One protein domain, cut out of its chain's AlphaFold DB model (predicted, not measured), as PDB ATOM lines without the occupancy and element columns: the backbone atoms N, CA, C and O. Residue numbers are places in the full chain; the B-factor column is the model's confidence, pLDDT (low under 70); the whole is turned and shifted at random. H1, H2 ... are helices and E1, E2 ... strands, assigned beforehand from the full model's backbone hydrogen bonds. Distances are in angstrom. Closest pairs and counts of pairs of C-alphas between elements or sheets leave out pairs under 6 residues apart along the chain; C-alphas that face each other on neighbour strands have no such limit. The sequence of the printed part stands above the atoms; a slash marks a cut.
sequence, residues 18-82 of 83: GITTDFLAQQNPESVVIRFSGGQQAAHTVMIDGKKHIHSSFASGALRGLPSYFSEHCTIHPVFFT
ATOM      1  N   GLY A  18     -32.983  32.408  40.825       90.94
ATOM      2  CA  GLY A  18     -33.108  33.591  41.679       90.94
ATOM      3  C   GLY A  18     -33.043  33.258  43.167       90.94
ATOM      4  O   GLY A  18     -32.256  33.869  43.885       90.94
ATOM      5  N   ILE A  19     -33.779  32.231  43.600       92.69
ATOM      6  CA  ILE A  19     -33.793  31.752  44.992       92.69
ATOM      7  C   ILE A  19     -32.409  31.222  45.381       92.69
ATOM      8  O   ILE A  19     -31.883  31.570  46.433       92.69
ATOM      9  N   THR A  20     -31.771  30.439  44.509       94.88
ATOM     10  CA  THR A  20     -30.402  29.954  44.743       94.88
ATOM     11  C   THR A  20     -29.405  31.109  44.855       94.88
ATOM     12  O   THR A  20     -28.550  31.109  45.736       94.88
ATOM     13  N   THR A  21     -29.523  32.121  43.992       94.75
ATOM     14  CA  THR A  21     -28.666  33.318  44.041       94.75
ATOM     15  C   THR A  21     -28.898  34.122  45.321       94.75
ATOM     16  O   THR A  21     -27.939  34.595  45.920       94.75
ATOM     17  N   ASP A  22     -30.150  34.247  45.763       93.62
ATOM     18  CA  ASP A  22     -30.528  34.915  47.012       93.62
ATOM     19  C   ASP A  22     -29.960  34.199  48.246       93.62
ATOM     20  O   ASP A  22     -29.377  34.831  49.127       93.62
ATOM     21  N   PHE A  23     -30.044  32.866  48.269       94.19
ATOM     22  CA  PHE A  23     -29.427  32.043  49.305       94.19
ATOM     23  C   PHE A  23     -27.910  32.268  49.366       94.19
ATOM     24  O   PHE A  23     -27.359  32.497  50.440       94.19
ATOM     25  N   LEU A  24     -27.221  32.267  48.219       95.50
ATOM     26  CA  LEU A  24     -25.781  32.537  48.169       95.50
ATOM     27  C   LEU A  24     -25.437  33.969  48.595       95.50
ATOM     28  O   LEU A  24     -24.455  34.162  49.310       95.50
ATOM     29  N   ALA A  25     -26.246  34.954  48.204       94.44
ATOM     30  CA  ALA A  25     -26.105  36.340  48.639       94.44
ATOM     31  C   ALA A  25     -26.214  36.465  50.168       94.44
ATOM     32  O   ALA A  25     -25.398  37.147  50.783       94.44
ATOM     33  N   GLN A  26     -27.148  35.745  50.800       93.69
ATOM     34  CA  GLN A  26     -27.272  35.698  52.259       93.69
ATOM     35  C   GLN A  26     -26.006  35.170  52.948       93.69
ATOM     36  O   GLN A  26     -25.630  35.671  54.004       93.69
ATOM     37  N   GLN A  27     -25.350  34.164  52.364       95.06
ATOM     38  CA  GLN A  27     -24.118  33.592  52.920       95.06
ATOM     39  C   GLN A  27     -22.880  34.477  52.679       95.06
ATOM     40  O   GLN A  27     -21.843  34.249  53.296       95.06
ATOM     41  N   ASN A  28     -22.966  35.470  51.785       95.25
ATOM     42  CA  ASN A  28     -21.838  36.305  51.361       95.25
ATOM     43  C   ASN A  28     -22.229  37.801  51.344       95.25
ATOM     44  O   ASN A  28     -22.356  38.382  50.262       95.25
ATOM     45  N   PRO A  29     -22.399  38.450  52.512       93.56
ATOM     46  CA  PRO A  29     -22.915  39.822  52.602       93.56
ATOM     47  C   PRO A  29     -22.005  40.888  51.965       93.56
ATOM     48  O   PRO A  29     -22.484  41.937  51.558       93.56
ATOM     49  N   GLU A  30     -20.714  40.593  51.801       94.31
ATOM     50  CA  GLU A  30     -19.715  41.482  51.184       94.31
ATOM     51  C   GLU A  30     -19.588  41.290  49.655       94.31
ATOM     52  O   GLU A  30     -18.614  41.723  49.034       94.31
ATOM     53  N   SER A  31     -20.516  40.556  49.032       95.31
ATOM     54  CA  SER A  31     -20.448  40.214  47.607       95.31
ATOM     55  C   SER A  31     -21.187  41.212  46.708       95.31
ATOM     56  O   SER A  31     -22.025  41.996  47.143       95.31
ATOM     57  N   VAL A  32     -20.874  41.161  45.411       95.88
ATOM     58  CA  VAL A  32     -21.618  41.855  44.351       95.88
ATOM     59  C   VAL A  32     -22.399  40.811  43.565       95.88
ATOM     60  O   VAL A  32     -21.828  39.799  43.149       95.88
ATOM     61  N   VAL A  33     -23.686  41.063  43.320       95.94
ATOM     62  CA  VAL A  33     -24.507  40.171  42.496       95.94
ATOM     63  C   VAL A  33     -24.460  40.639  41.049       95.94
ATOM     64  O   VAL A  33     -24.917  41.732  40.711       95.94
ATOM     65  N   ILE A  34     -23.902  39.790  40.186       94.69
ATOM     66  CA  ILE A  34     -23.678  40.093  38.772       94.69
ATOM     67  C   ILE A  34     -24.730  39.392  37.912       94.69
ATOM     68  O   ILE A  34     -24.812  38.163  37.880       94.69
ATOM     69  N   ARG A  35     -25.500  40.174  37.157       93.75
ATOM     70  CA  ARG A  35     -26.263  39.698  36.001       93.75
ATOM     71  C   ARG A  35     -25.340  39.769  34.786       93.75
ATOM     72  O   ARG A  35     -24.872  40.846  34.434       93.75
ATOM     73  N   PHE A  36     -25.053  38.619  34.180       93.44
ATOM     74  CA  PHE A  36     -24.112  38.528  33.057       93.44
ATOM     75  C   PHE A  36     -24.788  38.350  31.688       93.44
ATOM     76  O   PHE A  36     -24.094  38.359  30.676       93.44
ATOM     77  N   SER A  37     -26.110  38.146  31.650       91.62
ATOM     78  CA  SER A  37     -26.907  38.028  30.422       91.62
ATOM     79  C   SER A  37     -28.410  38.237  30.679       91.62
ATOM     80  O   SER A  37     -28.871  38.343  31.828       91.62
ATOM     81  N   GLY A  38     -29.186  38.286  29.592       88.62
ATOM     82  CA  GLY A  38     -30.648  38.402  29.615       88.62
ATOM     83  C   GLY A  38     -31.137  39.805  29.985       88.62
ATOM     84  O   GLY A  38     -30.360  40.752  30.016       88.62
ATOM     85  N   GLY A  39     -32.429  39.931  30.293       86.31
ATOM     86  CA  GLY A  39     -33.060  41.211  30.645       86.31
ATOM     87  C   GLY A  39     -34.117  41.076  31.740       86.31
ATOM     88  O   GLY A  39     -34.012  40.211  32.617       86.31
ATOM     89  N   GLN A  40     -35.153  41.910  31.671       81.75
ATOM     90  CA  GLN A  40     -36.223  42.040  32.675       81.75
ATOM     91  C   GLN A  40     -37.202  40.858  32.732       81.75
ATOM     92  O   GLN A  40     -38.068  40.817  33.598       81.75
ATOM     93  N   GLN A  41     -37.070  39.878  31.833       73.38
ATOM     94  CA  GLN A  41     -37.885  38.656  31.856       73.38
ATOM     95  C   GLN A  41     -37.497  37.689  32.986       73.38
ATOM     96  O   GLN A  41     -38.203  36.717  33.236       73.38
ATOM     97  N   ALA A  42     -36.373  37.922  33.667       71.38
ATOM     98  CA  ALA A  42     -35.978  37.100  34.802       71.38
ATOM     99  C   ALA A  42     -36.787  37.488  36.045       71.38
ATOM    100  O   ALA A  42     -36.671  38.613  36.513       71.38
ATOM    101  N   ALA A  43     -37.545  36.542  36.598       74.62
ATOM    102  CA  ALA A  43     -38.273  36.711  37.850       74.62
ATOM    103  C   ALA A  43     -37.492  36.070  39.009       74.62
ATOM    104  O   ALA A  43     -37.587  34.864  39.256       74.62
ATOM    105  N   HIS A  44     -36.710  36.866  39.741       80.88
ATOM    106  CA  HIS A  44     -36.011  36.377  40.933       80.88
ATOM    107  C   HIS A  44     -36.900  36.556  42.152       80.88
ATOM    108  O   HIS A  44     -37.074  37.664  42.658       80.88
ATOM    109  N   THR A  45     -37.495  35.458  42.607       83.06
ATOM    110  CA  THR A  45     -38.270  35.459  43.848       83.06
ATOM    111  C   THR A  45     -37.325  35.458  45.044       83.06
ATOM    112  O   THR A  45     -36.459  34.589  45.135       83.06
ATOM    113  N   VAL A  46     -37.538  36.390  45.969       84.88
ATOM    114  CA  VAL A  46     -36.809  36.497  47.237       84.88
ATOM    115  C   VAL A  46     -37.781  36.565  48.411       84.88
ATOM    116  O   VAL A  46     -38.900  37.072  48.279       84.88
ATOM    117  N   MET A  47     -37.351  36.033  49.556       88.19
ATOM    118  CA  MET A  47     -38.111  36.028  50.808       88.19
ATOM    119  C   MET A  47     -37.293  36.721  51.898       88.19
ATOM    120  O   MET A  47     -36.225  36.238  52.271       88.19
ATOM    121  N   ILE A  48     -37.796  37.839  52.419       85.75
ATOM    122  CA  ILE A  48     -37.153  38.611  53.491       85.75
ATOM    123  C   ILE A  48     -38.213  38.941  54.538       85.75
ATOM    124  O   ILE A  48     -39.285  39.431  54.191       85.75
ATOM    125  N   ASP A  49     -37.939  38.627  55.805       88.06
ATOM    126  CA  ASP A  49     -38.830  38.894  56.945       88.06
ATOM    127  C   ASP A  49     -40.285  38.437  56.720       88.06
ATOM    128  O   ASP A  49     -41.250  39.141  57.014       88.06
ATOM    129  N   GLY A  50     -40.451  37.253  56.120       87.75
ATOM    130  CA  GLY A  50     -41.763  36.678  55.802       87.75
ATOM    131  C   GLY A  50     -42.483  37.320  54.608       87.75
ATOM    132  O   GLY A  50     -43.576  36.880  54.256       87.75
ATOM    133  N   LYS A  51     -41.887  38.320  53.949       87.62
ATOM    134  CA  LYS A  51     -42.433  38.970  52.753       87.62
ATOM    135  C   LYS A  51     -41.799  38.407  51.486       87.62
ATOM    136  O   LYS A  51     -40.586  38.223  51.412       87.62
ATOM    137  N   LYS A  52     -42.641  38.184  50.477       90.06
ATOM    138  CA  LYS A  52     -42.236  37.778  49.130       90.06
ATOM    139  C   LYS A  52     -42.052  39.008  48.249       90.06
ATOM    140  O   LYS A  52     -42.951  39.844  48.180       90.06
ATOM    141  N   HIS A  53     -40.942  39.075  47.526       88.62
ATOM    142  CA  HIS A  53     -40.732  40.047  46.456       88.62
ATOM    143  C   HIS A  53     -40.223  39.339  45.198       88.62
ATOM    144  O   HIS A  53     -39.572  38.298  45.283       88.62
ATOM    145  N   ILE A  54     -40.548  39.882  44.026       88.44
ATOM    146  CA  ILE A  54     -40.103  39.356  42.735       88.44
ATOM    147  C   ILE A  54     -39.329  40.460  42.030       88.44
ATOM    148  O   ILE A  54     -39.909  41.458  41.615       88.44
ATOM    149  N   HIS A  55     -38.024  40.265  41.877       84.62
ATOM    150  CA  HIS A  55     -37.204  41.159  41.077       84.62
ATOM    151  C   HIS A  55     -37.328  40.800  39.598       84.62
ATOM    152  O   HIS A  55     -36.877  39.731  39.192       84.62
ATOM    153  N   SER A  56     -37.902  41.710  38.813       80.88
ATOM    154  CA  SER A  56     -37.865  41.709  37.345       80.88
ATOM    155  C   SER A  56     -36.599  42.405  36.830       80.88
ATOM    156  O   SER A  56     -35.842  41.858  36.026       80.88
ATOM    157  N   SER A  57     -36.331  43.607  37.352       82.12
ATOM    158  CA  SER A  57     -35.242  44.479  36.892       82.12
ATOM    159  C   SER A  57     -33.964  44.384  37.724       82.12
ATOM    160  O   SER A  57     -32.881  44.509  37.165       82.12
ATOM    161  N   PHE A  58     -34.060  44.148  39.035       87.62
ATOM    162  CA  PHE A  58     -32.911  44.128  39.952       87.62
ATOM    163  C   PHE A  58     -32.295  42.726  40.114       87.62
ATOM    164  O   PHE A  58     -32.895  41.710  39.751       87.62
ATOM    165  N   ALA A  59     -31.068  42.646  40.639       91.38
ATOM    166  CA  ALA A  59     -30.451  41.361  40.962       91.38
ATOM    167  C   ALA A  59     -31.003  40.799  42.286       91.38
ATOM    168  O   ALA A  59     -31.432  41.552  43.154       91.38
ATOM    169  N   SER A  60     -30.947  39.473  42.462       90.75
ATOM    170  CA  SER A  60     -31.570  38.781  43.607       90.75
ATOM    171  C   SER A  60     -31.114  39.298  44.985       90.75
ATOM    172  O   SER A  60     -31.886  39.311  45.929       90.75
ATOM    173  N   GLY A  61     -29.874  39.780  45.113       92.00
ATOM    174  CA  GLY A  61     -29.353  40.308  46.381       92.00
ATOM    175  C   GLY A  61     -29.732  41.758  46.700       92.00
ATOM    176  O   GLY A  61     -29.330  42.255  47.749       92.00
ATOM    177  N   ALA A  62     -30.476  42.456  45.834       92.19
ATOM    178  CA  ALA A  62     -30.705  43.896  45.970       92.19
ATOM    179  C   ALA A  62     -31.384  44.273  47.299       92.19
ATOM    180  O   ALA A  62     -30.907  45.161  48.003       92.19
ATOM    181  N   LEU A  63     -32.444  43.559  47.703       91.31
ATOM    182  CA  LEU A  63     -33.126  43.824  48.981       91.31
ATOM    183  C   LEU A  63     -32.326  43.392  50.217       91.31
ATOM    184  O   LEU A  63     -32.695  43.747  51.332       91.31
ATOM    185  N   ARG A  64     -31.218  42.667  50.036       91.25
ATOM    186  CA  ARG A  64     -30.255  42.372  51.107       91.25
ATOM    187  C   ARG A  64     -29.202  43.471  51.272       91.25
ATOM    188  O   ARG A  64     -28.334  43.344  52.125       91.25
ATOM    189  N   GLY A  65     -29.261  44.527  50.457       93.25
ATOM    190  CA  GLY A  65     -28.288  45.621  50.451       93.25
ATOM    191  C   GLY A  65     -27.041  45.346  49.609       93.25
ATOM    192  O   GLY A  65     -26.114  46.153  49.630       93.25
ATOM    193  N   LEU A  66     -26.999  44.241  48.857       95.31
ATOM    194  CA  LEU A  66     -25.849  43.927  48.013       95.31
ATOM    195  C   LEU A  66     -25.909  44.723  46.699       95.31
ATOM    196  O   LEU A  66     -26.974  44.799  46.072       95.31
ATOM    197  N   PRO A  67     -24.771  45.259  46.217       95.12
ATOM    198  CA  PRO A  67     -24.714  45.927  44.927       95.12
ATOM    199  C   PRO A  67     -25.119  44.989  43.787       95.12
ATOM    200  O   PRO A  67     -24.676  43.840  43.704       95.12
ATOM    201  N   SER A  68     -25.936  45.513  42.875       92.69
ATOM    202  CA  SER A  68     -26.269  44.855  41.613       92.69
ATOM    203  C   SER A  68     -25.374  45.395  40.503       92.69
ATOM    204  O   SER A  68     -25.285  46.606  40.319       92.69
ATOM    205  N   TYR A  69     -24.744  44.504  39.740       93.81
ATOM    206  CA  TYR A  69     -23.987  44.852  38.539       93.81
ATOM    207  C   TYR A  69     -24.585  44.141  37.323       93.81
ATOM    208  O   TYR A  69     -24.850  42.939  37.368       93.81
ATOM    209  N   PHE A  70     -24.774  44.879  36.233       92.94
ATOM    210  CA  PHE A  70     -25.238  44.361  34.948       92.94
ATOM    211  C   PHE A  70     -24.088  44.484  33.952       92.94
ATOM    212  O   PHE A  70     -23.529  45.570  33.801       92.94
ATOM    213  N   SER A  71     -23.704  43.384  33.304       94.44
ATOM    214  CA  SER A  71     -22.674  43.421  32.258       94.44
ATOM    215  C   SER A  71     -23.193  44.073  30.973       94.44
ATOM    216  O   SER A  71     -24.402  44.238  30.793       94.44
ATOM    217  N   GLU A  72     -22.295  44.359  30.021       94.56
ATOM    218  CA  GLU A  72     -22.673  44.843  28.683       94.56
ATOM    219  C   GLU A  72     -23.571  43.875  27.885       94.56
ATOM    220  O   GLU A  72     -24.122  44.247  26.853       94.56
ATOM    221  N   HIS A  73     -23.731  42.631  28.346       95.00
ATOM    222  CA  HIS A  73     -24.561  41.606  27.706       95.00
ATOM    223  C   HIS A  73     -25.979  41.520  28.294       95.00
ATOM    224  O   HIS A  73     -26.758  40.644  27.909       95.00
ATOM    225  N   CYS A  74     -26.319  42.396  29.240       92.69
ATOM    226  CA  CYS A  74     -27.673  42.527  29.755       92.69
ATOM    227  C   CYS A  74     -28.469  43.569  28.966       92.69
ATOM    228  O   CYS A  74     -28.006  44.684  28.739       92.69
ATOM    229  N   THR A  75     -29.709  43.235  28.610       90.31
ATOM    230  CA  THR A  75     -30.652  44.220  28.080       90.31
ATOM    231  C   THR A  75     -31.320  44.966  29.229       90.31
ATOM    232  O   THR A  75     -31.788  44.373  30.205       90.31
ATOM    233  N   ILE A  76     -31.346  46.295  29.121       87.94
ATOM    234  CA  ILE A  76     -31.951  47.173  30.116       87.94
ATOM    235  C   ILE A  76     -33.045  48.004  29.450       87.94
ATOM    236  O   ILE A  76     -32.762  48.767  28.533       87.94
ATOM    237  N   HIS A  77     -34.285  47.863  29.918       88.69
ATOM    238  CA  HIS A  77     -35.409  48.699  29.507       88.69
ATOM    239  C   HIS A  77     -35.763  49.670  30.652       88.69
ATOM    240  O   HIS A  77     -36.362  49.242  31.643       88.69
ATOM    241  N   PRO A  78     -35.389  50.964  30.548       87.12
ATOM    242  CA  PRO A  78     -35.417  51.912  31.668       87.12
ATOM    243  C   PRO A  78     -36.778  52.106  32.347       87.12
ATOM    244  O   PRO A  78     -36.824  52.383  33.541       87.12
ATOM    245  N   VAL A  79     -37.882  51.929  31.619       87.69
ATOM    246  CA  VAL A  79     -39.237  52.138  32.167       87.69
ATOM    247  C   VAL A  79     -39.545  51.176  33.322       87.69
ATOM    248  O   VAL A  79     -40.237  51.547  34.260       87.69
ATOM    249  N   PHE A  80     -38.952  49.977  33.343       81.75
ATOM    250  CA  PHE A  80     -39.178  49.009  34.426       81.75
ATOM    251  C   PHE A  80     -38.428  49.332  35.732       81.75
ATOM    252  O   PHE A  80     -38.406  48.499  36.636       81.75
ATOM    253  N   PHE A  81     -37.747  50.478  35.824       77.00
ATOM    254  CA  PHE A  81     -37.195  50.984  37.090       77.00
ATOM    255  C   PHE A  81     -38.072  52.060  37.729       77.00
ATOM    256  O   PHE A  81     -37.795  52.475  38.852       77.00
ATOM    257  N   THR A  82     -39.085  52.544  37.010       75.75
ATOM    258  CA  THR A  82     -39.988  53.605  37.473       75.75
ATOM    259  C   THR A  82     -41.365  53.089  37.893       75.75
ATOM    260  O   THR A  82     -42.181  53.883  38.351       75.75
TER     261      THR A  82
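Overview. This is residues 18 to 82 of the 83 residues of the protein "Adenylosuccinate synthetase" of Chryseobacterium carnipullorum (UniProt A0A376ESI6). A small rounded domain has two separate pairs of strands on opposite sides, the hairpin E2 and E3 and the short parallel pair E1 and E4, with the unnamed stretch of residues 56 to 67 running through the middle between them. H1 packs alongside E2 with its first residues, and the small helix H2 sits far out at the end of the printed part. The printed part has 65 residues, with two named helices and four named strands in the order H1, E1, E2, E3, E4, H2; the class is mixed, helices and strands, and under half of the residues are in named elements. The whole is compact, with a radius of gyration of the C-alphas of 11.4 A and spans of 29 by 22 by 18 A.

Along the chain. H1, residues 18 to 27, begins at C-alpha 18 at (-33.108, 33.591, 41.679) and is 14.4 A long from first to last C-alpha. E1 is residues 33 to 35, 6.7 A long. E2, residues 44 to 48, is 12.8 A long, and E3, residues 51 to 55, is 13.0 A long; C-alpha 51 is at (-42.433, 38.970, 52.753). E4 is residues 68 to 70, 6.8 A long. H2, residues 78 to 81, is 5.8 A long and ends with C-alpha 81 at (-37.195, 50.984, 37.090).

Arrangement. E2 and E3 are a hairpin, antiparallel at 153 degrees between their directions. N 46 and O 53 are 2.9 A apart and N 51 and O 48 are 2.8 A apart, within hydrogen-bond range. The closest C-alphas of H1 and E2 are those of Gly 18 and His 44, 4.1 A apart. H1 is apart from E3. The closest C-alphas of H1 and E1 are those of Ala 25 and Val 33, 7.4 A apart. E1 and E4 are parallel neighbours at 24 degrees; N 35 and O 69 are 2.8 A apart, within hydrogen-bond range. E1 is apart from E2 and from E3, and E4 is apart from both as well. H2 is apart from H1, E1, E2 and E3. In H1 every O i to N i+4 pair is within hydrogen-bond range; H2 is too short for such a pair, and its one O i to N i+3 pair is within range.

Size, cuts and confidence. The two C-alphas farthest apart are those of Gly 50 and Glu 72, 34.2 A. The printed part has no cut. The link from E3 to E4, with 12 residues between them, is long. The mean pLDDT of the printed part is 89.4, and no printed residue is under 70.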